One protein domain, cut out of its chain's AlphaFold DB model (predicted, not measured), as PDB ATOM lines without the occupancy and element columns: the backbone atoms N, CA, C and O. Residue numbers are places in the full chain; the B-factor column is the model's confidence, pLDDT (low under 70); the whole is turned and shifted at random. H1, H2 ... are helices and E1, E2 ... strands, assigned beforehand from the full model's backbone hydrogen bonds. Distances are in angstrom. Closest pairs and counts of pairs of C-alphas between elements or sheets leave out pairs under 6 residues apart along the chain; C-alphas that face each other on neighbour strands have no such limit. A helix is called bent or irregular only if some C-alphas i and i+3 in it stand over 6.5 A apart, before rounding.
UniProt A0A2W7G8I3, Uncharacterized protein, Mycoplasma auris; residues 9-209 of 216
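Overview. This is residues 9 to 209 of the 216 residues of an uncharacterized protein of Mycoplasma auris (UniProt A0A2W7G8I3). A strongly twisted sheet runs through the body, with helices H3 and H4 over one face, at a steep tilt of 48 degrees to each other, and the long H5 packed on H4 beyond them. On the opposite face are the short H2, which lies beside the strands and over none of them, and the winding residues 9 to 38, which have no named element; the tip of H5, residues 204 to 209, sticks out. The printed part has 201 residues, with five named helices and seven named strands that follow along the chain as E1 E2 H1 E3 E4 E5 H2 H3 E6 E7 H4 H5, and its class is mixed, helices and strands. The branched sheet is antiparallel but for the parallel E5 and E6. The whole is compact, with a radius of gyration of the C-alphas of 16.5 A and spans of 42 by 41 by 36 A.

Along the chain. E1, residues 39 to 44, begins at C-alpha 39 (86.262, 5.520, 18.303). E2, residues 47 to 55, is 26.0 A long; H1 is residues 61 to 66, E3 70 to 73, E4 84 to 87, E5 90 to 95 and H2 96 to 101. H3, residues 116 to 132, is 24.7 A long and irregular, with C-alphas 128 and 131 8.1 A apart. E6, residues 134 to 141, is 21.1 A long, and E7 is residues 146 to 148. H4, residues 151 to 175, is 35.1 A long and irregular, with C-alphas 170 and 173 7.0 A apart. H5, residues 184 to 209, is 37.5 A long and ends at C-alpha 209 (87.628, -11.092, 47.566).

Arrangement. E2 has E1 on one side, N 40 and O 51 at 3.0 A, and on the other side E4, N 54 and O 85 at 2.8 A, and E5, N 50 and O 92 at 2.9 A. E1 and E2 form a hairpin, as do E3 and E4, N 71 and O 86 at 2.9 A, and E6 and E7, N 147 and O 140 at 2.9 A. E5 and E6 are parallel, N 93 and O 136 at 2.8 A; with H2 and H3 between them they make a strand-helix-strand unit. H3 and H4 are on the same face, at heights over the sheet of 8.0 A and 7.4 A, and H2 on the opposite face at 4.7 A. H1 and H5 only graze the sheet. H4 touches H3, closest C-alphas His 127 and Ile 165, 5.9 A, and H5, closest Ile 164 and Phe 195, 6.7 A. Every O i to N i+4 pair is within hydrogen-bond range in H1, H2 and H5, against 11 of 13 in H3 and 14 of 21 in H4.

Size, cuts and confidence. The C-alphas farthest apart, those of Asp 58 and Leu 208, are 52.9 A apart. The printed part has no cut, and the link from H2 to H3 is long. The pLDDT is under 70 at residue 34 and residues 205 to 209.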
ATOM      1  N   VAL A   9      92.502   3.373  16.965       97.88
ATOM      2  CA  VAL A   9      91.355   4.084  16.415       97.88
ATOM      3  C   VAL A   9      90.636   3.186  15.422       97.88
ATOM      4  O   VAL A   9      91.260   2.609  14.530       97.88
ATOM      5  N   TYR A  10      89.317   3.102  15.572       96.38
ATOM      6  CA  TYR A  10      88.431   2.330  14.706       96.38
ATOM      7  C   TYR A  10      87.296   3.200  14.183       96.38
ATOM      8  O   TYR A  10      86.703   3.977  14.931       96.38
ATOM      9  N   LYS A  11      86.976   3.095  12.892       94.06
ATOM     10  CA  LYS A  11      85.974   3.959  12.249       94.06
ATOM     11  C   LYS A  11      85.155   3.261  11.177       94.06
ATOM     12  O   LYS A  11      83.948   3.485  11.113       94.06
ATOM     13  N   GLN A  12      85.789   2.485  10.300       93.81
ATOM     14  CA  GLN A  12      85.112   1.920   9.141       93.81
ATOM     15  C   GLN A  12      84.457   0.583   9.493       93.81
ATOM     16  O   GLN A  12      85.117  -0.455   9.570       93.81
ATOM     17  N   ARG A  13      83.142   0.624   9.693       91.12
ATOM     18  CA  ARG A  13      82.321  -0.567   9.909       91.12
ATOM     19  C   ARG A  13      82.030  -1.299   8.607       91.12
ATOM     20  O   ARG A  13      81.975  -0.673   7.546       91.12
ATOM     21  N   LYS A  14      81.756  -2.599   8.713       90.25
ATOM     22  CA  LYS A  14      81.158  -3.382   7.624       90.25
ATOM     23  C   LYS A  14      79.795  -2.783   7.252       90.25
ATOM     24  O   LYS A  14      79.054  -2.343   8.130       90.25
ATOM     25  N   LYS A  15      79.469  -2.722   5.956       81.75
ATOM     26  CA  LYS A  15      78.310  -1.963   5.428       81.75
ATOM     27  C   LYS A  15      76.968  -2.411   6.004       81.75
ATOM     28  O   LYS A  15      76.056  -1.600   6.131       81.75
ATOM     29  N   GLU A  16      76.856  -3.687   6.322       79.81
ATOM     30  CA  GLU A  16      75.693  -4.337   6.911       79.81
ATOM     31  C   GLU A  16      75.491  -3.994   8.395       79.81
ATOM     32  O   GLU A  16      74.409  -4.219   8.929       79.81
ATOM     33  N   ASN A  17      76.497  -3.426   9.067       79.81
ATOM     34  CA  ASN A  17      76.427  -3.121  10.488       79.81
ATOM     35  C   ASN A  17      75.973  -1.678  10.737       79.81
ATOM     36  O   ASN A  17      76.743  -0.723  10.612       79.81
ATOM     37  N   THR A  18      74.717  -1.530  11.150       84.94
ATOM     38  CA  THR A  18      74.117  -0.243  11.530       84.94
ATOM     39  C   THR A  18      73.880  -0.113  13.035       84.94
ATOM     40  O   THR A  18      73.309   0.884  13.478       84.94
ATOM     41  N   PHE A  19      74.324  -1.089  13.832       90.75
ATOM     42  CA  PHE A  19      74.059  -1.126  15.267       90.75
ATOM     43  C   PHE A  19      74.706   0.054  15.989       90.75
ATOM     44  O   PHE A  19      75.865   0.404  15.760       90.75
ATOM     45  N   VAL A  20      73.980   0.675  16.909       92.94
ATOM     46  CA  VAL A  20      74.543   1.754  17.722       92.94
ATOM     47  C   VAL A  20      75.432   1.144  18.792       92.94
ATOM     48  O   VAL A  20      74.987   0.281  19.530       92.94
ATOM     49  N   ILE A  21      76.673   1.601  18.922       94.88
ATOM     50  CA  ILE A  21      77.585   1.078  19.960       94.88
ATOM     51  C   ILE A  21      78.026   2.159  20.934       94.88
ATOM     52  O   ILE A  21      78.902   1.943  21.750       94.88
ATOM     53  N   ALA A  22      77.462   3.359  20.843       95.62
ATOM     54  CA  ALA A  22      77.871   4.442  21.716       95.62
ATOM     55  C   ALA A  22      76.680   5.238  22.214       95.62
ATOM     56  O   ALA A  22      75.750   5.525  21.452       95.62
ATOM     57  N   LYS A  23      76.771   5.634  23.478       95.88
ATOM     58  CA  LYS A  23      75.843   6.547  24.132       95.88
ATOM     59  C   LYS A  23      76.493   7.891  24.435       95.88
ATOM     60  O   LYS A  23      77.718   8.012  24.538       95.88
ATOM     61  N   ASP A  24      75.658   8.917  24.527       93.31
ATOM     62  CA  ASP A  24      76.042  10.227  25.041       93.31
ATOM     63  C   ASP A  24      75.964  10.281  26.578       93.31
ATOM     64  O   ASP A  24      75.603   9.309  27.238       93.31
ATOM     65  N   LYS A  25      76.304  11.439  27.159       91.50
ATOM     66  CA  LYS A  25      76.318  11.668  28.618       91.50
ATOM     67  C   LYS A  25      74.933  11.690  29.280       91.50
ATOM     68  O   LYS A  25      74.806  11.976  30.468       91.50
ATOM     69  N   TYR A  26      73.886  11.509  28.489       92.69
ATOM     70  CA  TYR A  26      72.511  11.402  28.946       92.69
ATOM     71  C   TYR A  26      71.975   9.977  28.733       92.69
ATOM     72  O   TYR A  26      70.809   9.720  29.013       92.69
ATOM     73  N   GLY A  27      72.809   9.050  28.241       93.50
ATOM     74  CA  GLY A  27      72.429   7.675  27.929       93.50
ATOM     75  C   GLY A  27      71.695   7.503  26.597       93.50
ATOM     76  O   GLY A  27      71.211   6.401  26.311       93.50
ATOM     77  N   ASN A  28      71.618   8.546  25.764       95.00
ATOM     78  CA  ASN A  28      70.983   8.451  24.454       95.00
ATOM     79  C   ASN A  28      71.924   7.817  23.436       95.00
ATOM     80  O   ASN A  28      73.124   8.091  23.413       95.00
ATOM     81  N   ASP A  29      71.349   7.022  22.544       94.38
ATOM     82  CA  ASP A  29      72.060   6.389  21.440       94.38
ATOM     83  C   ASP A  29      72.611   7.421  20.443       94.38
ATOM     84  O   ASP A  29      71.909   8.319  19.968       94.38
ATOM     85  N   ILE A  30      73.882   7.266  20.071       90.75
ATOM     86  CA  ILE A  30      74.530   8.096  19.053       90.75
ATOM     87  C   ILE A  30      74.198   7.534  17.658       90.75
ATOM     88  O   ILE A  30      74.919   6.709  17.098       90.75
ATOM     89  N   ILE A  31      73.085   8.006  17.088       85.38
ATOM     90  CA  ILE A  31      72.498   7.507  15.829       85.38
ATOM     91  C   ILE A  31      72.939   8.265  14.557       85.38
ATOM     92  O   ILE A  31      73.603   9.307  14.596       85.38
ATOM     93  N   GLY A  32      72.533   7.748  13.389       75.69
ATOM     94  CA  GLY A  32      72.694   8.389  12.076       75.69
ATOM     95  C   GLY A  32      74.153   8.450  11.620       75.69
ATOM     96  O   GLY A  32      74.880   7.462  11.698       75.69
ATOM     97  N   HIS A  33      74.633   9.635  11.216       70.81
ATOM     98  CA  HIS A  33      76.070   9.863  10.965       70.81
ATOM     99  C   HIS A  33      76.951   9.577  12.198       70.81
ATOM    100  O   HIS A  33      78.176   9.557  12.093       70.81
ATOM    101  N   GLY A  34      76.329   9.394  13.366       68.25
ATOM    102  CA  GLY A  34      76.925   8.935  14.609       68.25
ATOM    103  C   GLY A  34      77.551   7.545  14.565       68.25
ATOM    104  O   GLY A  34      78.578   7.330  15.201       68.25
ATOM    105  N   ILE A  35      76.977   6.637  13.775       75.50
ATOM    106  CA  ILE A  35      77.323   5.208  13.787       75.50
ATOM    107  C   ILE A  35      78.732   4.960  13.219       75.50
ATOM    108  O   ILE A  35      79.483   4.142  13.747       75.50
ATOM    109  N   ASN A  36      79.131   5.739  12.208       79.50
ATOM    110  CA  ASN A  36      80.434   5.640  11.529       79.50
ATOM    111  C   ASN A  36      81.461   6.658  12.050       79.50
ATOM    112  O   ASN A  36      82.356   7.108  11.322       79.50
ATOM    113  N   ARG A  37      81.295   7.105  13.297       89.31
ATOM    114  CA  ARG A  37      82.270   7.983  13.942       89.31
ATOM    115  C   ARG A  37      83.521   7.195  14.329       89.31
ATOM    116  O   ARG A  37      83.414   6.013  14.641       89.31
ATOM    117  N   PRO A  38      84.700   7.837  14.323       95.12
ATOM    118  CA  PRO A  38      85.878   7.230  14.913       95.12
ATOM    119  C   PRO A  38      85.680   7.011  16.417       95.12
ATOM    120  O   PRO A  38      85.176   7.900  17.115       95.12
ATOM    121  N   PHE A  39      86.146   5.868  16.897       97.19
ATOM    122  CA  PHE A  39      86.262   5.520  18.303       97.19
ATOM    123  C   PHE A  39      87.735   5.375  18.656       97.19
ATOM    124  O   PHE A  39      88.468   4.682  17.952       97.19
ATOM    125  N   LEU A  40      88.157   6.057  19.720       98.56
ATOM    126  CA  LEU A  40      89.491   5.903  20.289       98.56
ATOM    127  C   LEU A  40      89.410   4.929  21.457       98.56
ATOM    128  O   LEU A  40      88.631   5.153  22.382       98.56
ATOM    129  N   ILE A  41      90.230   3.890  21.425       98.56
ATOM    130  CA  ILE A  41      90.372   2.932  22.512       98.56
ATOM    131  C   ILE A  41      91.456   3.458  23.447       98.56
ATOM    132  O   ILE A  41      92.604   3.630  23.030       98.56
ATOM    133  N   PHE A  42      91.098   3.754  24.697       97.94
ATOM    134  CA  PHE A  42      92.096   4.176  25.685       97.94
ATOM    135  C   PHE A  42      92.661   2.978  26.457       97.94
ATOM    136  O   PHE A  42      93.823   2.987  26.838       97.94
ATOM    137  N   TYR A  43      91.865   1.921  26.623       97.94
ATOM    138  CA  TYR A  43      92.269   0.681  27.272       97.94
ATOM    139  C   TYR A  43      91.501  -0.506  26.680       97.94
ATOM    140  O   TYR A  43      90.396  -0.359  26.151       97.94
ATOM    141  N   SER A  44      92.088  -1.695  26.765       97.06
ATOM    142  CA  SER A  44      91.417  -2.944  26.419       97.06
ATOM    143  C   SER A  44      92.074  -4.118  27.125       97.06
ATOM    144  O   SER A  44      93.274  -4.078  27.365       97.06
ATOM    145  N   ASP A  45      91.322  -5.191  27.294       93.31
ATOM    146  CA  ASP A  45      91.775  -6.524  27.668       93.31
ATOM    147  C   ASP A  45      90.919  -7.573  26.929       93.31
ATOM    148  O   ASP A  45      90.989  -7.671  25.698       93.31
ATOM    149  N   ASP A  46      90.091  -8.319  27.663       93.62
ATOM    150  CA  ASP A  46      88.990  -9.122  27.129       93.62
ATOM    151  C   ASP A  46      87.832  -8.211  26.656       93.62
ATOM    152  O   ASP A  46      87.019  -8.599  25.817       93.62
ATOM    153  N   LYS A  47      87.785  -6.964  27.146       96.31
ATOM    154  CA  LYS A  47      86.868  -5.905  26.710       96.31
ATOM    155  C   LYS A  47      87.611  -4.767  26.016       96.31
ATOM    156  O   LYS A  47      88.821  -4.614  26.141       96.31
ATOM    157  N   VAL A  48      86.874  -3.919  25.313       98.00
ATOM    158  CA  VAL A  48      87.366  -2.674  24.712       98.00
ATOM    159  C   VAL A  48      86.683  -1.497  25.390       98.00
ATOM    160  O   VAL A  48      85.455  -1.459  25.454       98.00
ATOM    161  N   TYR A  49      87.473  -0.529  25.856       98.50
ATOM    162  CA  TYR A  49      87.008   0.682  26.529       98.50
ATOM    163  C   TYR A  49      87.302   1.881  25.631       98.50
ATOM    164  O   TYR A  49      88.459   2.243  25.390       98.50
ATOM    165  N   TYR A  50      86.249   2.473  25.076       98.38
ATOM    166  CA  TYR A  50      86.374   3.389  23.949       98.38
ATOM    167  C   TYR A  50      85.544   4.660  24.088       98.38
ATOM    168  O   TYR A  50      84.471   4.712  24.697       98.38
ATOM    169  N   LEU A  51      86.072   5.705  23.459       98.50
ATOM    170  CA  LEU A  51      85.542   7.057  23.470       98.50
ATOM    171  C   LEU A  51      85.035   7.426  22.084       98.50
ATOM    172  O   LEU A  51      85.717   7.242  21.074       98.50
ATOM    173  N   SER A  52      83.836   7.998  22.038       96.75
ATOM    174  CA  SER A  52      83.268   8.505  20.789       96.75
ATOM    175  C   SER A  52      83.901   9.838  20.388       96.75
ATOM    176  O   SER A  52      84.132  10.715  21.226       96.75
ATOM    177  N   THR A  53      84.130  10.022  19.087       95.81
ATOM    178  CA  THR A  53      84.606  11.299  18.540       95.81
ATOM    179  C   THR A  53      83.592  11.930  17.603       95.81
ATOM    180  O   THR A  53      82.827  11.246  16.927       95.81
ATOM    181  N   LYS A  54      83.570  13.258  17.521       93.06
ATOM    182  CA  LYS A  54      82.706  13.996  16.595       93.06
ATOM    183  C   LYS A  54      83.465  15.124  15.924       93.06
ATOM    184  O   LYS A  54      84.281  15.787  16.550       93.06
ATOM    185  N   SER A  55      83.180  15.366  14.649       94.44
ATOM    186  CA  SER A  55      83.715  16.541  13.959       94.44
ATOM    187  C   SER A  55      83.045  17.817  14.466       94.44
ATOM    188  O   SER A  55      81.830  17.835  14.701       94.44
ATOM    189  N   ILE A  56      83.836  18.879  14.606       94.56
ATOM    190  CA  ILE A  56      83.334  20.211  14.934       94.56
ATOM    191  C   ILE A  56      83.056  20.963  13.634       94.56
ATOM    192  O   ILE A  56      83.867  20.987  12.714       94.56
ATOM    193  N   SER A  57      81.874  21.556  13.560       93.25
ATOM    194  CA  SER A  57      81.408  22.415  12.473       93.25
ATOM    195  C   SER A  57      80.753  23.648  13.081       93.25
ATOM    196  O   SER A  57      80.370  23.624  14.250       93.25
ATOM    197  N   ASP A  58      80.535  24.697  12.298       94.00
ATOM    198  CA  ASP A  58      79.943  25.936  12.820       94.00
ATOM    199  C   ASP A  58      78.572  25.710  13.473       94.00
ATOM    200  O   ASP A  58      78.256  26.328  14.483       94.00
ATOM    201  N   LYS A  59      77.805  24.727  12.982       92.75
ATOM    202  CA  LYS A  59      76.484  24.368  13.521       92.75
ATOM    203  C   LYS A  59      76.517  23.790  14.938       92.75
ATOM    204  O   LYS A  59      75.526  23.897  15.646       92.75
ATOM    205  N   ASN A  60      77.599  23.116  15.334       92.62
ATOM    206  CA  ASN A  60      77.683  22.415  16.626       92.62
ATOM    207  C   ASN A  60      78.811  22.928  17.531       92.62
ATOM    208  O   ASN A  60      79.003  22.384  18.623       92.62
ATOM    209  N   ARG A  61      79.565  23.936  17.077       95.25
ATOM    210  CA  ARG A  61      80.786  24.429  17.714       95.25
ATOM    211  C   ARG A  61      80.549  24.881  19.144       95.25
ATOM    212  O   ARG A  61      81.213  24.370  20.036       95.25
ATOM    213  N   GLU A  62      79.603  25.790  19.350       95.50
ATOM    214  CA  GLU A  62      79.355  26.397  20.658       95.50
ATOM    215  C   GLU A  62      79.053  25.336  21.725       95.50
ATOM    216  O   GLU A  62      79.819  25.180  22.674       95.50
ATOM    217  N   LEU A  63      78.022  24.518  21.490       93.94
ATOM    218  CA  LEU A  63      77.627  23.435  22.396       93.94
ATOM    219  C   LEU A  63      78.745  22.408  22.617       93.94
ATOM    220  O   LEU A  63      78.853  21.821  23.688       93.94
ATOM    221  N   THR A  64      79.575  22.154  21.603       93.62
ATOM    222  CA  THR A  64      80.656  21.167  21.704       93.62
ATOM    223  C   THR A  64      81.834  21.673  22.527       93.62
ATOM    224  O   THR A  64      82.367  20.910  23.328       93.62
ATOM    225  N   VAL A  65      82.237  22.927  22.320       94.00
ATOM    226  CA  VAL A  65      83.401  23.540  22.977       94.00
ATOM    227  C   VAL A  65      83.086  23.926  24.424       94.00
ATOM    228  O   VAL A  65      83.962  23.837  25.276       94.00
ATOM    229  N   GLN A  66      81.845  24.325  24.719       95.00
ATOM    230  CA  GLN A  66      81.418  24.653  26.085       95.00
ATOM    231  C   GLN A  66      81.256  23.416  26.980       95.00
ATOM    232  O   GLN A  66      81.302  23.526  28.207       95.00
ATOM    233  N   ASP A  67      81.065  22.236  26.389       94.88
ATOM    234  CA  ASP A  67      80.926  20.997  27.142       94.88
ATOM    235  C   ASP A  67      82.279  20.541  27.698       94.88
ATOM    236  O   ASP A  67      83.113  19.976  26.988       94.88
ATOM    237  N   LYS A  68      82.465  20.761  29.003       95.00
ATOM    238  CA  LYS A  68      83.681  20.408  29.744       95.00
ATOM    239  C   LYS A  68      84.005  18.916  29.706       95.00
ATOM    240  O   LYS A  68      85.153  18.574  29.963       95.00
ATOM    241  N   GLY A  69      83.047  18.050  29.370       96.19
ATOM    242  CA  GLY A  69      83.292  16.624  29.165       96.19
ATOM    243  C   GLY A  69      84.127  16.315  27.918       96.19
ATOM    244  O   GLY A  69      84.705  15.235  27.824       96.19
ATOM    245  N   ASN A  70      84.230  17.252  26.970       97.81
ATOM    246  CA  ASN A  70      84.938  17.040  25.713       97.81
ATOM    247  C   ASN A  70      86.408  17.479  25.776       97.81
ATOM    248  O   ASN A  70      86.741  18.525  26.334       97.81
ATOM    249  N   LEU A  71      87.271  16.727  25.093       98.38
ATOM    250  CA  LEU A  71      88.578  17.200  24.634       98.38
ATOM    251  C   LEU A  71      88.442  17.720  23.202       98.38
ATOM    252  O   LEU A  71      88.044  16.968  22.314       98.38
ATOM    253  N   VAL A  72      88.794  18.982  22.959       98.25
ATOM    254  CA  VAL A  72      88.795  19.573  21.612       98.25
ATOM    255  C   VAL A  72      90.202  19.533  21.026       98.25
ATOM    256  O   VAL A  72      91.145  20.041  21.629       98.25
ATOM    257  N   LEU A  73      90.335  18.974  19.824       97.88
ATOM    258  CA  LEU A  73      91.596  18.873  19.093       97.88
ATOM    259  C   LEU A  73      91.480  19.562  17.737       97.88
ATOM    260  O   LEU A  73      90.474  19.418  17.047       97.88
ATOM    261  N   LYS A  74      92.532  20.281  17.331       96.94
ATOM    262  CA  LYS A  74      92.608  20.939  16.013       96.94
ATOM    263  C   LYS A  74      92.847  19.966  14.860       96.94
ATOM    264  O   LYS A  74      92.437  20.255  13.741       96.94
ATOM    265  N   LYS A  75      93.489  18.836  15.153       96.81
ATOM    266  CA  LYS A  75      93.697  17.723  14.230       96.81
ATOM    267  C   LYS A  75      92.831  16.542  14.636       96.81
ATOM    268  O   LYS A  75      92.537  16.384  15.824       96.81
ATOM    269  N   ASP A  76      92.445  15.722  13.667       96.50
ATOM    270  CA  ASP A  76      91.729  14.486  13.959       96.50
ATOM    271  C   ASP A  76      92.673  13.404  14.510       96.50
ATOM    272  O   ASP A  76      93.887  13.592  14.608       96.50
ATOM    273  N   LEU A  77      92.110  12.251  14.880       97.31
ATOM    274  CA  LEU A  77      92.877  11.122  15.421       97.31
ATOM    275  C   LEU A  77      93.881  10.510  14.425       97.31
ATOM    276  O   LEU A  77      94.717   9.708  14.822       97.31
ATOM    277  N   TYR A  78      93.803  10.887  13.148       96.50
ATOM    278  CA  TYR A  78      94.693  10.436  12.079       96.50
ATOM    279  C   TYR A  78      95.720  11.516  11.696       96.50
ATOM    280  O   TYR A  78      96.455  11.352  10.726       96.50
ATOM    281  N   GLY A  79      95.761  12.639  12.423       94.62
ATOM    282  CA  GLY A  79      96.699  13.735  12.186       94.62
ATOM    283  C   GLY A  79      96.296  14.713  11.078       94.62
ATOM    284  O   GLY A  79      97.077  15.617  10.772       94.62
ATOM    285  N   ASN A  80      95.096  14.586  10.501       96.12
ATOM    286  CA  ASN A  80      94.611  15.509   9.472       96.12
ATOM    287  C   ASN A  80      94.140  16.829  10.093       96.12
ATOM    288  O   ASN A  80      93.610  16.835  11.205       96.12
ATOM    289  N   ASP A  81      94.239  17.931   9.343       95.75
ATOM    290  CA  ASP A  81      93.761  19.263   9.746       95.75
ATOM    291  C   ASP A  81      92.227  19.344   9.739       95.75
ATOM    292  O   ASP A  81      91.586  19.919   8.857       95.75
ATOM    293  N   LYS A  82      91.624  18.711  10.743       95.31
ATOM    294  CA  LYS A  82      90.186  18.644  10.946       95.31
ATOM    295  C   LYS A  82      89.884  18.683  12.434       95.31
ATOM    296  O   LYS A  82      90.224  17.766  13.174       95.31
ATOM    297  N   GLU A  83      89.177  19.724  12.852       96.94
ATOM    298  CA  GLU A  83      88.840  19.905  14.256       96.94
ATOM    299  C   GLU A  83      87.796  18.878  14.722       96.94
ATOM    300  O   GLU A  83      86.748  18.673  14.090       96.94
ATOM    301  N   ILE A  84      88.082  18.229  15.847       97.25
ATOM    302  CA  ILE A  84      87.229  17.208  16.449       97.25
ATOM    303  C   ILE A  84      87.052  17.453  17.947       97.25
ATOM    304  O   ILE A  84      87.839  18.145  18.587       97.25
ATOM    305  N   ALA A  85      86.013  16.839  18.502       97.69
ATOM    306  CA  ALA A  85      85.840  16.658  19.930       97.69
ATOM    307  C   ALA A  85      85.786  15.167  20.264       97.69
ATOM    308  O   ALA A  85      85.086  14.409  19.588       97.69
ATOM    309  N   ILE A  86      86.494  14.770  21.314       98.31
ATOM    310  CA  ILE A  86      86.441  13.435  21.913       98.31
ATOM    311  C   ILE A  86      85.611  13.553  23.186       98.31
ATOM    312  O   ILE A  86      85.897  14.415  24.017       98.31
ATOM    313  N   ASN A  87      84.571  12.732  23.329       97.69
ATOM    314  CA  ASN A  87      83.766  12.717  24.546       97.69
ATOM    315  C   ASN A  87      84.493  11.908  25.628       97.69
ATOM    316  O   ASN A  87      84.488  10.682  25.572       97.69
ATOM    317  N   CYS A  88      85.077  12.598  26.606       98.44
ATOM    318  CA  CYS A  88      85.761  12.001  27.755       98.44
ATOM    319  C   CYS A  88      84.883  12.003  29.020       98.44
ATOM    320  O   CYS A  88      85.402  11.858  30.121       98.44
ATOM    321  N   SER A  89      83.572  12.235  28.889       97.50
ATOM    322  CA  SER A  89      82.594  12.095  29.986       97.50
ATOM    323  C   SER A  89      81.819  10.778  29.927       97.50
ATOM    324  O   SER A  89      81.005  10.496  30.802       97.50
ATOM    325  N   VAL A  90      82.056   9.978  28.887       97.56
ATOM    326  CA  VAL A  90      81.398   8.692  28.679       97.56
ATOM    327  C   VAL A  90      82.413   7.678  28.187       97.56
ATOM    328  O   VAL A  90      83.038   7.889  27.147       97.56
ATOM    329  N   ILE A  91      82.519   6.561  28.897       98.44
ATOM    330  CA  ILE A  91      83.258   5.380  28.466       98.44
ATOM    331  C   ILE A  91      82.243   4.344  27.991       98.44
ATOM    332  O   ILE A  91      81.379   3.900  28.748       98.44
ATOM    333  N   ASN A  92      82.342   3.967  26.718       98.25
ATOM    334  CA  ASN A  92      81.585   2.840  26.190       98.25
ATOM    335  C   ASN A  92      82.456   1.588  26.277       98.25
ATOM    336  O   ASN A  92      83.673   1.654  26.090       98.25
ATOM    337  N   VAL A  93      81.824   0.462  26.581       98.31
ATOM    338  CA  VAL A  93      82.483  -0.818  26.816       98.31
ATOM    339  C   VAL A  93      81.824  -1.883  25.950       98.31
ATOM    340  O   VAL A  93      80.619  -1.843  25.698       98.31
ATOM    341  N   MET A  94      82.611  -2.824  25.450       97.38
ATOM    342  CA  MET A  94      82.112  -3.969  24.694       97.38
ATOM    343  C   MET A  94      83.080  -5.139  24.840       97.38
ATOM    344  O   MET A  94      84.279  -4.913  25.001       97.38
ATOM    345  N   ASP A  95      82.580  -6.371  24.749       97.75
ATOM    346  CA  ASP A  95      83.438  -7.528  24.485       97.75
ATOM    347  C   ASP A  95      84.321  -7.271  23.254       97.75
ATOM    348  O   ASP A  95      83.871  -6.713  22.247       97.75
ATOM    349  N   ARG A  96      85.593  -7.652  23.335       96.31
ATOM    350  CA  ARG A  96      86.541  -7.347  22.268       96.31
ATOM    351  C   ARG A  96      86.236  -8.072  20.967       96.31
ATOM    352  O   ARG A  96      86.290  -7.441  19.912       96.31
ATOM    353  N   GLY A  97      85.912  -9.362  21.033       95.38
ATOM    354  CA  GLY A  97      85.589 -10.144  19.843       95.38
ATOM    355  C   GLY A  97      84.351  -9.584  19.149       95.38
ATOM    356  O   GLY A  97      84.339  -9.412  17.927       95.38
ATOM    357  N   LEU A  98      83.342  -9.204  19.939       95.69
ATOM    358  CA  LEU A  98      82.159  -8.516  19.441       95.69
ATOM    359  C   LEU A  98      82.524  -7.184  18.773       95.69
ATOM    360  O   LEU A  98      82.080  -6.944  17.652       95.69
ATOM    361  N   PHE A  99      83.361  -6.358  19.407       95.94
ATOM    362  CA  PHE A  99      83.787  -5.059  18.881       95.94
ATOM    363  C   PHE A  99      84.538  -5.182  17.556       95.94
ATOM    364  O   PHE A  99      84.155  -4.552  16.572       95.94
ATOM    365  N   GLU A 100      85.585  -6.006  17.508       94.44
ATOM    366  CA  GLU A 100      86.426  -6.180  16.320       94.44
ATOM    367  C   GLU A 100      85.612  -6.743  15.141       94.44
ATOM    368  O   GLU A 100      85.808  -6.320  14.000       94.44
ATOM    369  N   SER A 101      84.612  -7.597  15.406       93.69
ATOM    370  CA  SER A 101      83.757  -8.188  14.362       93.69
ATOM    371  C   SER A 101      82.965  -7.166  13.529       93.69
ATOM    372  O   SER A 101      82.595  -7.467  12.385       93.69
ATOM    373  N   LEU A 102      82.729  -5.959  14.065       93.56
ATOM    374  CA  LEU A 102      81.940  -4.900  13.420       93.56
ATOM    375  C   LEU A 102      82.713  -4.160  12.322       93.56
ATOM    376  O   LEU A 102      82.101  -3.475  11.494       93.56
ATOM    377  N   TYR A 103      84.041  -4.260  12.325       93.75
ATOM    378  CA  TYR A 103      84.927  -3.443  11.502       93.75
ATOM    379  C   TYR A 103      85.492  -4.217  10.311       93.75
ATOM    380  O   TYR A 103      85.622  -5.437  10.327       93.75
ATOM    381  N   GLU A 104      85.801  -3.492   9.237       93.94
ATOM    382  CA  GLU A 104      86.518  -4.042   8.082       93.94
ATOM    383  C   GLU A 104      87.978  -4.357   8.467       93.94
ATOM    384  O   GLU A 104      88.684  -3.454   8.927       93.94
ATOM    385  N   GLU A 105      88.425  -5.604   8.264       87.19
ATOM    386  CA  GLU A 105      89.739  -6.110   8.712       87.19
ATOM    387  C   GLU A 105      90.926  -5.361   8.080       87.19
ATOM    388  O   GLU A 105      91.846  -4.964   8.788       87.19
ATOM    389  N   ASP A 106      90.867  -5.061   6.778       89.06
ATOM    390  CA  ASP A 106      91.976  -4.438   6.030       89.06
ATOM    391  C   ASP A 106      91.803  -2.925   5.798       89.06
ATOM    392  O   ASP A 106      92.429  -2.324   4.915       89.06
ATOM    393  N   ASN A 107      90.923  -2.267   6.557       94.06
ATOM    394  CA  ASN A 107      90.702  -0.839   6.369       94.06
ATOM    395  C   ASN A 107      91.718   0.002   7.145       94.06
ATOM    396  O   ASN A 107      91.774  -0.043   8.369       94.06
ATOM    397  N   LYS A 108      92.438   0.886   6.445       94.31
ATOM    398  CA  LYS A 108      93.436   1.801   7.037       94.31
ATOM    399  C   LYS A 108      92.906   2.757   8.121       94.31
ATOM    400  O   LYS A 108      93.696   3.422   8.781       94.31
ATOM    401  N   LEU A 109      91.585   2.916   8.231       94.50
ATOM    402  CA  LEU A 109      90.929   3.728   9.262       94.50
ATOM    403  C   LEU A 109      90.600   2.919  10.529       94.50
ATOM    404  O   LEU A 109      90.024   3.468  11.467       94.50
ATOM    405  N   ASN A 110      90.927   1.628  10.538       96.00
ATOM    406  CA  ASN A 110      90.773   0.719  11.663       96.00
ATOM    407  C   ASN A 110      92.147   0.283  12.167       96.00
ATOM    408  O   ASN A 110      93.116   0.280  11.409       96.00
ATOM    409  N   ASN A 111      92.231  -0.047  13.459       95.38
ATOM    410  CA  ASN A 111      93.485  -0.374  14.140       95.38
ATOM    411  C   ASN A 111      94.605   0.674  13.920       95.38
ATOM    412  O   ASN A 111      95.799   0.376  13.992       95.38
ATOM    413  N   TYR A 112      94.219   1.922  13.642       96.25
ATOM    414  CA  TYR A 112      95.156   3.015  13.414       96.25
ATOM    415  C   TYR A 112      95.695   3.494  14.762       96.25
ATOM    416  O   TYR A 112      94.909   3.774  15.663       96.25
ATOM    417  N   LEU A 113      97.014   3.598  14.919       96.38
ATOM    418  CA  LEU A 113      97.620   4.103  16.151       96.38
ATOM    419  C   LEU A 113      97.624   5.636  16.137       96.38
ATOM    420  O   LEU A 113      98.256   6.242  15.274       96.38
ATOM    421  N   THR A 114      96.893   6.268  17.061       97.44
ATOM    422  CA  THR A 114      96.944   7.733  17.213       97.44
ATOM    423  C   THR A 114      98.316   8.179  17.724       97.44
ATOM    424  O   THR A 114      99.053   7.390  18.301       97.44
ATOM    425  N   SER A 115      98.647   9.465  17.561       97.31
ATOM    426  CA  SER A 115      99.883  10.013  18.142       97.31
ATOM    427  C   SER A 115      99.894   9.898  19.669       97.31
ATOM    428  O   SER A 115      98.858  10.114  20.318       97.31
ATOM    429  N   ALA A 116     101.075   9.668  20.243       97.75
ATOM    430  CA  ALA A 116     101.253   9.556  21.690       97.75
ATOM    431  C   ALA A 116     100.823  10.847  22.407       97.75
ATOM    432  O   ALA A 116     100.178  10.804  23.451       97.75
ATOM    433  N   SER A 117     101.078  12.014  21.800       97.56
ATOM    434  CA  SER A 117     100.627  13.310  22.334       97.56
ATOM    435  C   SER A 117      99.100  13.451  22.369       97.56
ATOM    436  O   SER A 117      98.557  14.060  23.291       97.56
ATOM    437  N   THR A 118      98.383  12.919  21.372       98.19
ATOM    438  CA  THR A 118      96.911  12.901  21.398       98.19
ATOM    439  C   THR A 118      96.405  11.983  22.503       98.19
ATOM    440  O   THR A 118      95.489  12.368  23.226       98.19
ATOM    441  N   TYR A 119      96.994  10.795  22.643       98.56
ATOM    442  CA  TYR A 119      96.619   9.848  23.689       98.56
ATOM    443  C   TYR A 119      96.866  10.407  25.094       98.56
ATOM    444  O   TYR A 119      95.972  10.345  25.933       98.56
ATOM    445  N   ASP A 120      98.009  11.058  25.317       98.50
ATOM    446  CA  ASP A 120      98.333  11.705  26.591       98.50
ATOM    447  C   ASP A 120      97.266  12.729  27.008       98.50
ATOM    448  O   ASP A 120      96.708  12.648  28.099       98.50
ATOM    449  N   LYS A 121      96.870  13.619  26.089       98.56
ATOM    450  CA  LYS A 121      95.796  14.602  26.330       98.56
ATOM    451  C   LYS A 121      94.447  13.952  26.617       98.56
ATOM    452  O   LYS A 121      93.634  14.504  27.356       98.56
ATOM    453  N   VAL A 122      94.165  12.810  25.989       98.81
ATOM    454  CA  VAL A 122      92.934  12.053  26.244       98.81
ATOM    455  C   VAL A 122      92.942  11.506  27.662       98.81
ATOM    456  O   VAL A 122      91.947  11.678  28.363       98.81
ATOM    457  N   MET A 123      94.051  10.914  28.098       98.75
ATOM    458  CA  MET A 123      94.189  10.382  29.450       98.75
ATOM    459  C   MET A 123      94.143  11.481  30.515       98.75
ATOM    460  O   MET A 123      93.467  11.299  31.526       98.75
ATOM    461  N   GLU A 124      94.774  12.636  30.280       98.62
ATOM    462  CA  GLU A 124      94.622  13.824  31.136       98.62
ATOM    463  C   GLU A 124      93.149  14.227  31.246       98.62
ATOM    464  O   GLU A 124      92.622  14.439  32.338       98.62
ATOM    465  N   LYS A 125      92.447  14.284  30.108       98.75
ATOM    466  CA  LYS A 125      91.056  14.726  30.098       98.75
ATOM    467  C   LYS A 125      90.105  13.729  30.759       98.75
ATOM    468  O   LYS A 125      89.119  14.142  31.368       98.75
ATOM    469  N   LEU A 126      90.372  12.432  30.621       98.75
ATOM    470  CA  LEU A 126      89.650  11.391  31.349       98.75
ATOM    471  C   LEU A 126      89.848  11.552  32.856       98.75
ATOM    472  O   LEU A 126      88.871  11.501  33.597       98.75
ATOM    473  N   HIS A 127      91.074  11.827  33.298       98.56
ATOM    474  CA  HIS A 127      91.378  12.057  34.707       98.56
ATOM    475  C   HIS A 127      90.679  13.305  35.266       98.56
ATOM    476  O   HIS A 127      90.048  13.234  36.317       98.56
ATOM    477  N   ASP A 128      90.658  14.416  34.525       98.31
ATOM    478  CA  ASP A 128      89.887  15.613  34.907       98.31
ATOM    479  C   ASP A 128      88.391  15.320  35.112       98.31
ATOM    480  O   ASP A 128      87.714  15.958  35.924       98.31
ATOM    481  N   ASN A 129      87.855  14.377  34.336       97.88
ATOM    482  CA  ASN A 129      86.443  14.023  34.347       97.88
ATOM    483  C   ASN A 129      86.119  12.831  35.256       97.88
ATOM    484  O   ASN A 129      84.935  12.516  35.372       97.88
ATOM    485  N   LEU A 130      87.113  12.192  35.887       96.62
ATOM    486  CA  LEU A 130      87.035  10.841  36.459       96.62
ATOM    487  C   LEU A 130      85.768  10.594  37.287       96.62
ATOM    488  O   LEU A 130      85.001   9.673  37.015       96.62
ATOM    489  N   ASN A 131      85.482  11.510  38.214       93.94
ATOM    490  CA  ASN A 131      84.346  11.428  39.138       93.94
ATOM    491  C   ASN A 131      82.960  11.529  38.472       93.94
ATOM    492  O   ASN A 131      81.950  11.252  39.113       93.94
ATOM    493  N   ASN A 132      82.897  11.965  37.215       94.31
ATOM    494  CA  ASN A 132      81.661  12.230  36.476       94.31
ATOM    495  C   ASN A 132      81.525  11.365  35.217       94.31
ATOM    496  O   ASN A 132      80.617  11.603  34.417       94.31
ATOM    497  N   ILE A 133      82.424  10.399  35.004       96.62
ATOM    498  CA  ILE A 133      82.352   9.521  33.838       96.62
ATOM    499  C   ILE A 133      81.136   8.603  33.961       96.62
ATOM    500  O   ILE A 133      80.935   7.924  34.969       96.62
ATOM    501  N   GLN A 134      80.337   8.555  32.898       96.69
ATOM    502  CA  GLN A 134      79.304   7.543  32.728       96.69
ATOM    503  C   GLN A 134      79.836   6.341  31.960       96.69
ATOM    504  O   GLN A 134      80.642   6.481  31.041       96.69
ATOM    505  N   TYR A 135      79.323   5.165  32.304       97.19
ATOM    506  CA  TYR A 135      79.712   3.907  31.687       97.19
ATOM    507  C   TYR A 135      78.502   3.268  31.017       97.19
ATOM    508  O   TYR A 135      77.432   3.176  31.622       97.19
ATOM    509  N   PHE A 136      78.688   2.794  29.787       97.81
ATOM    510  CA  PHE A 136      77.680   2.028  29.058       97.81
ATOM    511  C   PHE A 136      78.331   0.816  28.406       97.81
ATOM    512  O   PHE A 136      79.300   0.970  27.666       97.81
ATOM    513  N   GLU A 137      77.806  -0.379  28.658       98.12
ATOM    514  CA  GLU A 137      78.346  -1.612  28.090       98.12
ATOM    515  C   GLU A 137      77.347  -2.245  27.126       98.12
ATOM    516  O   GLU A 137      76.182  -2.457  27.470       98.12
ATOM    517  N   VAL A 138      77.808  -2.543  25.913       98.00
ATOM    518  CA  VAL A 138      77.045  -3.361  24.972       98.00
ATOM    519  C   VAL A 138      77.129  -4.812  25.421       98.00
ATOM    520  O   VAL A 138      78.218  -5.341  25.632       98.00
ATOM    521  N   ASP A 139      75.968  -5.441  25.552       97.00
ATOM    522  CA  ASP A 139      75.852  -6.863  25.843       97.00
ATOM    523  C   ASP A 139      75.923  -7.689  24.557       97.00
ATOM    524  O   ASP A 139      76.769  -8.563  24.394       97.00
ATOM    525  N   SER A 140      75.027  -7.377  23.623       96.38
ATOM    526  CA  SER A 140      74.796  -8.167  22.421       96.38
ATOM    527  C   SER A 140      74.058  -7.347  21.357       96.38
ATOM    528  O   SER A 140      73.636  -6.207  21.588       96.38
ATOM    529  N   PHE A 141      73.907  -7.926  20.167       94.50
ATOM    530  CA  PHE A 141      73.062  -7.384  19.107       94.50
ATOM    531  C   PHE A 141      71.881  -8.317  18.865       94.50
ATOM    532  O   PHE A 141      72.049  -9.531  18.757       94.50
ATOM    533  N   ASP A 142      70.699  -7.726  18.763       91.12
ATOM    534  CA  ASP A 142      69.497  -8.370  18.245       91.12
ATOM    535  C   ASP A 142      69.320  -7.966  16.770       91.12
ATOM    536  O   ASP A 142      70.062  -7.137  16.246       91.12
ATOM    537  N   SER A 143      68.341  -8.544  16.080       85.31
ATOM    538  CA  SER A 143      68.114  -8.357  14.641       85.31
ATOM    539  C   SER A 143      68.011  -6.894  14.181       85.31
ATOM    540  O   SER A 143      68.387  -6.593  13.048       85.31
ATOM    541  N   ASP A 144      67.543  -5.980  15.034       86.50
ATOM    542  CA  ASP A 144      67.304  -4.574  14.696       86.50
ATOM    543  C   ASP A 144      67.916  -3.562  15.682       86.50
ATOM    544  O   ASP A 144      67.842  -2.352  15.447       86.50
ATOM    545  N   ARG A 145      68.528  -4.018  16.782       90.50
ATOM    546  CA  ARG A 145      68.963  -3.129  17.865       90.50
ATOM    547  C   ARG A 145      70.136  -3.661  18.673       90.50
ATOM    548  O   ARG A 145      70.395  -4.857  18.750       90.50
ATOM    549  N   THR A 146      70.791  -2.734  19.356       95.50
ATOM    550  CA  THR A 146      71.810  -3.037  20.360       95.50
ATOM    551  C   THR A 146      71.164  -3.295  21.711       95.50
ATOM    552  O   THR A 146      70.339  -2.502  22.171       95.50
ATOM    553  N   ILE A 147      71.571  -4.380  22.362       96.94
ATOM    554  CA  ILE A 147      71.203  -4.688  23.738       96.94
ATOM    555  C   ILE A 147      72.312  -4.169  24.651       96.94
ATOM    556  O   ILE A 147      73.489  -4.488  24.481       96.94
ATOM    557  N   TRP A 148      71.929  -3.329  25.605       97.69
ATOM    558  CA  TRP A 148      72.836  -2.726  26.576       97.69
ATOM    559  C   TRP A 148      72.714  -3.447  27.913       97.69
ATOM    560  O   TRP A 148      71.603  -3.777  28.331       97.69
ATOM    561  N   LYS A 149      73.841  -3.645  28.599       97.69
ATOM    562  CA  LYS A 149      73.839  -4.182  29.961       97.69
ATOM    563  C   LYS A 149      73.161  -3.229  30.929       97.69
ATOM    564  O   LYS A 149      73.107  -2.013  30.717       97.69
ATOM    565  N   LEU A 150      72.684  -3.786  32.039       95.25
ATOM    566  CA  LEU A 150      72.120  -2.975  33.105       95.25
ATOM    567  C   LEU A 150      73.211  -2.099  33.751       95.25
ATOM    568  O   LEU A 150      74.386  -2.490  33.806       95.25
ATOM    569  N   PRO A 151      72.850  -0.924  34.304       91.62
ATOM    570  CA  PRO A 151      73.808  -0.066  35.001       91.62
ATOM    571  C   PRO A 151      74.560  -0.777  36.138       91.62
ATOM    572  O   PRO A 151      75.748  -0.534  36.333       91.62
ATOM    573  N   SER A 152      73.897  -1.699  36.847       91.75
ATOM    574  CA  SER A 152      74.479  -2.500  37.937       91.75
ATOM    575  C   SER A 152      75.572  -3.470  37.487       91.75
ATOM    576  O   SER A 152      76.405  -3.878  38.291       91.75
ATOM    577  N   GLU A 153      75.583  -3.859  36.215       91.88
ATOM    578  CA  GLU A 153      76.648  -4.682  35.640       91.88
ATOM    579  C   GLU A 153      77.759  -3.802  35.088       91.88
ATOM    580  O   GLU A 153      78.939  -4.068  35.299       91.88
ATOM    581  N   THR A 154      77.368  -2.714  34.428       89.38
ATOM    582  CA  THR A 154      78.292  -1.800  33.765       89.38
ATOM    583  C   THR A 154      79.184  -1.056  34.760       89.38
ATOM    584  O   THR A 154      80.347  -0.787  34.457       89.38
ATOM    585  N   ILE A 155      78.681  -0.761  35.966       87.44
ATOM    586  CA  ILE A 155      79.457  -0.092  37.019       87.44
ATOM    587  C   ILE A 155      80.696  -0.891  37.444       87.44
ATOM    588  O   ILE A 155      81.660  -0.297  37.904       87.44
ATOM    589  N   LYS A 156      80.730  -2.211  37.212       90.12
ATOM    590  CA  LYS A 156      81.900  -3.059  37.500       90.12
ATOM    591  C   LYS A 156      83.126  -2.702  36.652       90.12
ATOM    592  O   LYS A 156      84.240  -3.053  37.009       90.12
ATOM    593  N   ASN A 157      82.935  -2.001  35.532       93.00
ATOM    594  CA  ASN A 157      84.036  -1.494  34.708       93.00
ATOM    595  C   ASN A 157      84.736  -0.281  35.333       93.00
ATOM    596  O   ASN A 157      85.814   0.095  34.879       93.00
ATOM    597  N   LYS A 158      84.107   0.357  36.328       93.81
ATOM    598  CA  LYS A 158      84.592   1.597  36.926       93.81
ATOM    599  C   LYS A 158      85.956   1.399  37.575       93.81
ATOM    600  O   LYS A 158      86.862   2.151  37.247       93.81
ATOM    601  N   ASP A 159      86.108   0.375  38.409       92.56
ATOM    602  CA  ASP A 159      87.313   0.190  39.228       92.56
ATOM    603  C   ASP A 159      88.574   0.073  38.362       92.56
ATOM    604  O   ASP A 159      89.531   0.819  38.557       92.56
ATOM    605  N   ILE A 160      88.544  -0.781  37.332       94.31
ATOM    606  CA  ILE A 160      89.681  -0.923  36.412       94.31
ATOM    607  C   ILE A 160      89.918   0.347  35.588       94.31
ATOM    608  O   ILE A 160      91.063   0.715  35.348       94.31
ATOM    609  N   CYS A 161      88.862   1.050  35.163       96.44
ATOM    610  CA  CYS A 161      89.027   2.308  34.435       96.44
ATOM    611  C   CYS A 161      89.670   3.380  35.318       96.44
ATOM    612  O   CYS A 161      90.575   4.074  34.862       96.44
ATOM    613  N   GLU A 162      89.224   3.514  36.567       96.62
ATOM    614  CA  GLU A 162      89.772   4.482  37.513       96.62
ATOM    615  C   GLU A 162      91.226   4.185  37.848       96.62
ATOM    616  O   GLU A 162      92.036   5.111  37.840       96.62
ATOM    617  N   GLU A 163      91.574   2.915  38.050       96.88
ATOM    618  CA  GLU A 163      92.952   2.480  38.277       96.88
ATOM    619  C   GLU A 163      93.836   2.821  37.067       96.88
ATOM    620  O   GLU A 163      94.813   3.554  37.199       96.88
ATOM    621  N   ILE A 164      93.434   2.413  35.859       98.06
ATOM    622  CA  ILE A 164      94.168   2.696  34.616       98.06
ATOM    623  C   ILE A 164      94.355   4.206  34.389       98.06
ATOM    624  O   ILE A 164      95.455   4.657  34.060       98.06
ATOM    625  N   ILE A 165      93.295   5.003  34.555       98.62
ATOM    626  CA  ILE A 165      93.333   6.452  34.313       98.62
ATOM    627  C   ILE A 165      94.194   7.163  35.364       98.62
ATOM    628  O   ILE A 165      94.989   8.037  35.004       98.62
ATOM    629  N   THR A 166      94.051   6.793  36.637       98.25
ATOM    630  CA  THR A 166      94.801   7.389  37.751       98.25
ATOM    631  C   THR A 166      96.278   7.036  37.653       98.25
ATOM    632  O   THR A 166      97.108   7.936  37.533       98.25
ATOM    633  N   THR A 167      96.617   5.746  37.567       98.06
ATOM    634  CA  THR A 167      98.010   5.292  37.463       98.06
ATOM    635  C   THR A 167      98.691   5.858  36.221       98.06
ATOM    636  O   THR A 167      99.864   6.241  36.277       98.06
ATOM    637  N   TYR A 168      97.964   6.004  35.104       98.56
ATOM    638  CA  TYR A 168      98.529   6.674  33.939       98.56
ATOM    639  C   TYR A 168      98.974   8.107  34.255       98.56
ATOM    640  O   TYR A 168     100.103   8.490  33.939       98.56
ATOM    641  N   ASN A 169      98.096   8.905  34.867       98.38
ATOM    642  CA  ASN A 169      98.332  10.333  35.082       98.38
ATOM    643  C   ASN A 169      99.294  10.630  36.236       98.38
ATOM    644  O   ASN A 169     100.018  11.628  36.181       98.38
ATOM    645  N   GLU A 170      99.320   9.777  37.255       97.38
ATOM    646  CA  GLU A 170     100.164   9.956  38.436       97.38
ATOM    647  C   GLU A 170     101.569   9.370  38.252       97.38
ATOM    648  O   GLU A 170     102.536   9.943  38.757       97.38
ATOM    649  N   GLU A 171     101.717   8.294  37.471       97.12
ATOM    650  CA  GLU A 171     102.977   7.546  37.386       97.12
ATOM    651  C   GLU A 171     103.490   7.383  35.949       97.12
ATOM    652  O   GLU A 171     104.560   7.897  35.599       97.12
ATOM    653  N   ILE A 172     102.733   6.682  35.098       97.31
ATOM    654  CA  ILE A 172     103.200   6.201  33.782       97.31
ATOM    655  C   ILE A 172     103.591   7.371  32.878       97.31
ATOM    656  O   ILE A 172     104.671   7.377  32.281       97.31
ATOM    657  N   LYS A 173     102.741   8.399  32.812       94.88
ATOM    658  CA  LYS A 173     102.988   9.602  32.019       94.88
ATOM    659  C   LYS A 173     104.306  10.269  32.389       94.88
ATOM    660  O   LYS A 173     105.042  10.700  31.504       94.88
ATOM    661  N   TRP A 174     104.620  10.374  33.679       95.56
ATOM    662  CA  TRP A 174     105.866  10.994  34.136       95.56
ATOM    663  C   TRP A 174     107.073  10.117  33.832       95.56
ATOM    664  O   TRP A 174     108.081  10.621  33.333       95.56
ATOM    665  N   LYS A 175     106.942   8.809  34.062       96.75
ATOM    666  CA  LYS A 175     107.973   7.804  33.784       96.75
ATOM    667  C   LYS A 175     108.372   7.780  32.304       96.75
ATOM    668  O   LYS A 175     109.555   7.645  31.994       96.75
ATOM    669  N   TYR A 176     107.409   7.964  31.397       96.50
ATOM    670  CA  TYR A 176     107.606   7.859  29.944       96.50
ATOM    671  C   TYR A 176     107.441   9.178  29.179       96.50
ATOM    672  O   TYR A 176     107.386   9.174  27.949       96.50
ATOM    673  N   ARG A 177     107.426  10.319  29.878       95.44
ATOM    674  CA  ARG A 177     107.162  11.654  29.310       95.44
ATOM    675  C   ARG A 177     108.004  11.977  28.078       95.44
ATOM    676  O   ARG A 177     107.513  12.548  27.108       95.44
ATOM    677  N   ASP A 178     109.282  11.631  28.137       95.38
ATOM    678  CA  ASP A 178     110.236  11.898  27.066       95.38
ATOM    679  C   ASP A 178     109.901  11.141  25.777       95.38
ATOM    680  O   ASP A 178     110.191  11.633  24.687       95.38
ATOM    681  N   LEU A 179     109.289   9.960  25.891       96.69
ATOM    682  CA  LEU A 179     108.970   9.100  24.753       96.69
ATOM    683  C   LEU A 179     107.771   9.619  23.958       96.69
ATOM    684  O   LEU A 179     107.764   9.457  22.743       96.69
ATOM    685  N   ILE A 180     106.848  10.350  24.599       93.69
ATOM    686  CA  ILE A 180     105.658  10.953  23.966       93.69
ATOM    687  C   ILE A 180     106.010  11.750  22.697       93.69
ATOM    688  O   ILE A 180     105.216  11.810  21.764       93.69
ATOM    689  N   TYR A 181     107.198  12.363  22.654       91.94
ATOM    690  CA  TYR A 181     107.651  13.193  21.531       91.94
ATOM    691  C   TYR A 181     108.854  12.620  20.771       91.94
ATOM    692  O   TYR A 181     109.264  13.205  19.768       91.94
ATOM    693  N   LYS A 182     109.464  11.537  21.265       93.75
ATOM    694  CA  LYS A 182     110.720  10.989  20.723       93.75
ATOM    695  C   LYS A 182     110.533   9.636  20.044       93.75
ATOM    696  O   LYS A 182     111.225   9.374  19.067       93.75
ATOM    697  N   ASP A 183     109.658   8.789  20.580       95.44
ATOM    698  CA  ASP A 183     109.510   7.393  20.167       95.44
ATOM    699  C   ASP A 183     108.118   6.879  20.575       95.44
ATOM    700  O   ASP A 183     107.915   6.383  21.687       95.44
ATOM    701  N   GLU A 184     107.140   7.068  19.684       92.81
ATOM    702  CA  GLU A 184     105.738   6.719  19.946       92.81
ATOM    703  C   GLU A 184     105.542   5.205  20.093       92.81
ATOM    704  O   GLU A 184     104.819   4.769  20.987       92.81
ATOM    705  N   ASP A 185     106.226   4.400  19.279       93.94
ATOM    706  CA  ASP A 185     106.123   2.938  19.329       93.94
ATOM    707  C   ASP A 185     106.607   2.404  20.682       93.94
ATOM    708  O   ASP A 185     105.935   1.590  21.322       93.94
ATOM    709  N   LYS A 186     107.749   2.912  21.167       96.31
ATOM    710  CA  LYS A 186     108.259   2.542  22.488       96.31
ATOM    711  C   LYS A 186     107.370   3.052  23.617       96.31
ATOM    712  O   LYS A 186     107.201   2.343  24.607       96.31
ATOM    713  N   PHE A 187     106.814   4.258  23.489       97.38
ATOM    714  CA  PHE A 187     105.849   4.784  24.454       97.38
ATOM    715  C   PHE A 187     104.660   3.830  24.610       97.38
ATOM    716  O   PHE A 187     104.370   3.409  25.727       97.38
ATOM    717  N   TYR A 188     104.019   3.436  23.506       96.81
ATOM    718  CA  TYR A 188     102.863   2.545  23.560       96.81
ATOM    719  C   TYR A 188     103.213   1.163  24.099       96.81
ATOM    720  O   TYR A 188     102.510   0.689  24.984       96.81
ATOM    721  N   SER A 189     104.323   0.562  23.657       95.81
ATOM    722  CA  SER A 189     104.755  -0.748  24.166       95.81
ATOM    723  C   SER A 189     104.897  -0.754  25.692       95.81
ATOM    724  O   SER A 189     104.468  -1.699  26.344       95.81
ATOM    725  N   LEU A 190     105.472   0.304  26.273       96.81
ATOM    726  CA  LEU A 190     105.657   0.402  27.722       96.81
ATOM    727  C   LEU A 190     104.343   0.687  28.458       96.81
ATOM    728  O   LEU A 190     104.110   0.122  29.518       96.81
ATOM    729  N   VAL A 191     103.470   1.534  27.906       97.00
ATOM    730  CA  VAL A 191     102.135   1.775  28.483       97.00
ATOM    731  C   VAL A 191     101.313   0.485  28.507       97.00
ATOM    732  O   VAL A 191     100.653   0.199  29.501       97.00
ATOM    733  N   GLU A 192     101.365  -0.303  27.436       96.25
ATOM    734  CA  GLU A 192     100.670  -1.587  27.352       96.25
ATOM    735  C   GLU A 192     101.190  -2.585  28.391       96.25
ATOM    736  O   GLU A 192     100.380  -3.232  29.050       96.25
ATOM    737  N   GLU A 193     102.509  -2.670  28.594       95.38
ATOM    738  CA  GLU A 193     103.110  -3.505  29.644       95.38
ATOM    739  C   GLU A 193     102.606  -3.121  31.046       95.38
ATOM    740  O   GLU A 193     102.191  -3.996  31.807       95.38
ATOM    741  N   GLU A 194     102.575  -1.826  31.380       96.69
ATOM    742  CA  GLU A 194     102.055  -1.358  32.677       96.69
ATOM    743  C   GLU A 194     100.570  -1.705  32.844       96.69
ATOM    744  O   GLU A 194     100.148  -2.204  33.888       96.69
ATOM    745  N   PHE A 195      99.762  -1.485  31.805       96.50
ATOM    746  CA  PHE A 195      98.331  -1.778  31.836       96.50
ATOM    747  C   PHE A 195      98.041  -3.278  31.953       96.50
ATOM    748  O   PHE A 195      97.112  -3.668  32.663       96.50
ATOM    749  N   GLU A 196      98.838  -4.135  31.312       94.62
ATOM    750  CA  GLU A 196      98.738  -5.584  31.491       94.62
ATOM    751  C   GLU A 196      99.028  -6.005  32.939       94.62
ATOM    752  O   GLU A 196      98.359  -6.902  33.462       94.62
ATOM    753  N   GLU A 197     100.004  -5.382  33.603       93.81
ATOM    754  CA  GLU A 197     100.312  -5.674  35.005       93.81
ATOM    755  C   GLU A 197      99.211  -5.195  35.957       93.81
ATOM    756  O   GLU A 197      98.798  -5.965  36.830       93.81
ATOM    757  N   ILE A 198      98.663  -3.995  35.738       93.94
ATOM    758  CA  ILE A 198      97.497  -3.483  36.479       93.94
ATOM    759  C   ILE A 198      96.323  -4.467  36.361       93.94
ATOM    760  O   ILE A 198      95.780  -4.939  37.363       93.94
ATOM    761  N   ALA A 199      95.988  -4.885  35.138       90.00
ATOM    762  CA  ALA A 199      94.891  -5.817  34.890       90.00
ATOM    763  C   ALA A 199      95.092  -7.175  35.588       90.00
ATOM    764  O   ALA A 199      94.145  -7.755  36.131       90.00
ATOM    765  N   LYS A 200      96.326  -7.701  35.603       88.94
ATOM    766  CA  LYS A 200      96.661  -8.954  36.306       88.94
ATOM    767  C   LYS A 200      96.491  -8.821  37.818       88.94
ATOM    768  O   LYS A 200      96.034  -9.773  38.453       88.94
ATOM    769  N   GLN A 201      96.882  -7.688  38.399       86.38
ATOM    770  CA  GLN A 201      96.745  -7.435  39.833       86.38
ATOM    771  C   GLN A 201      95.274  -7.299  40.226       86.38
ATOM    772  O   GLN A 201      94.825  -8.007  41.127       86.38
ATOM    773  N   ASN A 202      94.500  -6.511  39.477       82.00
ATOM    774  CA  ASN A 202      93.070  -6.320  39.706       82.00
ATOM    775  C   ASN A 202      92.292  -7.655  39.657       82.00
ATOM    776  O   ASN A 202      91.544  -7.988  40.581       82.00
ATOM    777  N   LYS A 203      92.562  -8.501  38.647       78.62
ATOM    778  CA  LYS A 203      91.965  -9.848  38.540       78.62
ATOM    779  C   LYS A 203      92.297 -10.741  39.744       78.62
ATOM    780  O   LYS A 203      91.422 -11.459  40.219       78.62
ATOM    781  N   LYS A 204      93.531 -10.702  40.266       71.19
ATOM    782  CA  LYS A 204      93.923 -11.480  41.459       71.19
ATOM    783  C   LYS A 204      93.204 -11.005  42.721       71.19
ATOM    784  O   LYS A 204      92.768 -11.841  43.507       71.19
ATOM    785  N   THR A 205      93.072  -9.694  42.904       68.75
ATOM    786  CA  THR A 205      92.388  -9.108  44.065       68.75
ATOM    787  C   THR A 205      90.906  -9.481  44.085       68.75
ATOM    788  O   THR A 205      90.398  -9.874  45.131       68.75
ATOM    789  N   ASN A 206      90.235  -9.463  42.928       61.06
ATOM    790  CA  ASN A 206      88.823  -9.846  42.828       61.06
ATOM    791  C   ASN A 206      88.587 -11.342  43.100       61.06
ATOM    792  O   ASN A 206      87.608 -11.688  43.750       61.06
ATOM    793  N   ILE A 207      89.502 -12.228  42.684       59.91
ATOM    794  CA  ILE A 207      89.413 -13.669  42.997       59.91
ATOM    795  C   ILE A 207      89.542 -13.918  44.508       59.91
ATOM    796  O   ILE A 207      88.829 -14.747  45.056       59.91
ATOM    797  N   LEU A 208      90.430 -13.191  45.191       51.03
ATOM    798  CA  LEU A 208      90.641 -13.341  46.637       51.03
ATOM    799  C   LEU A 208      89.538 -12.680  47.486       51.03
ATOM    800  O   LEU A 208      89.411 -13.000  48.666       51.03
ATOM    801  N   GLY A 209      88.757 -11.760  46.909       47.50
ATOM    802  CA  GLY A 209      87.628 -11.092  47.566       47.50
ATOM    803  C   GLY A 209      86.314 -11.885  47.548       47.50
ATOM    804  O   GLY A 209      85.477 -11.666  48.423       47.50
TER     805      GLY A 209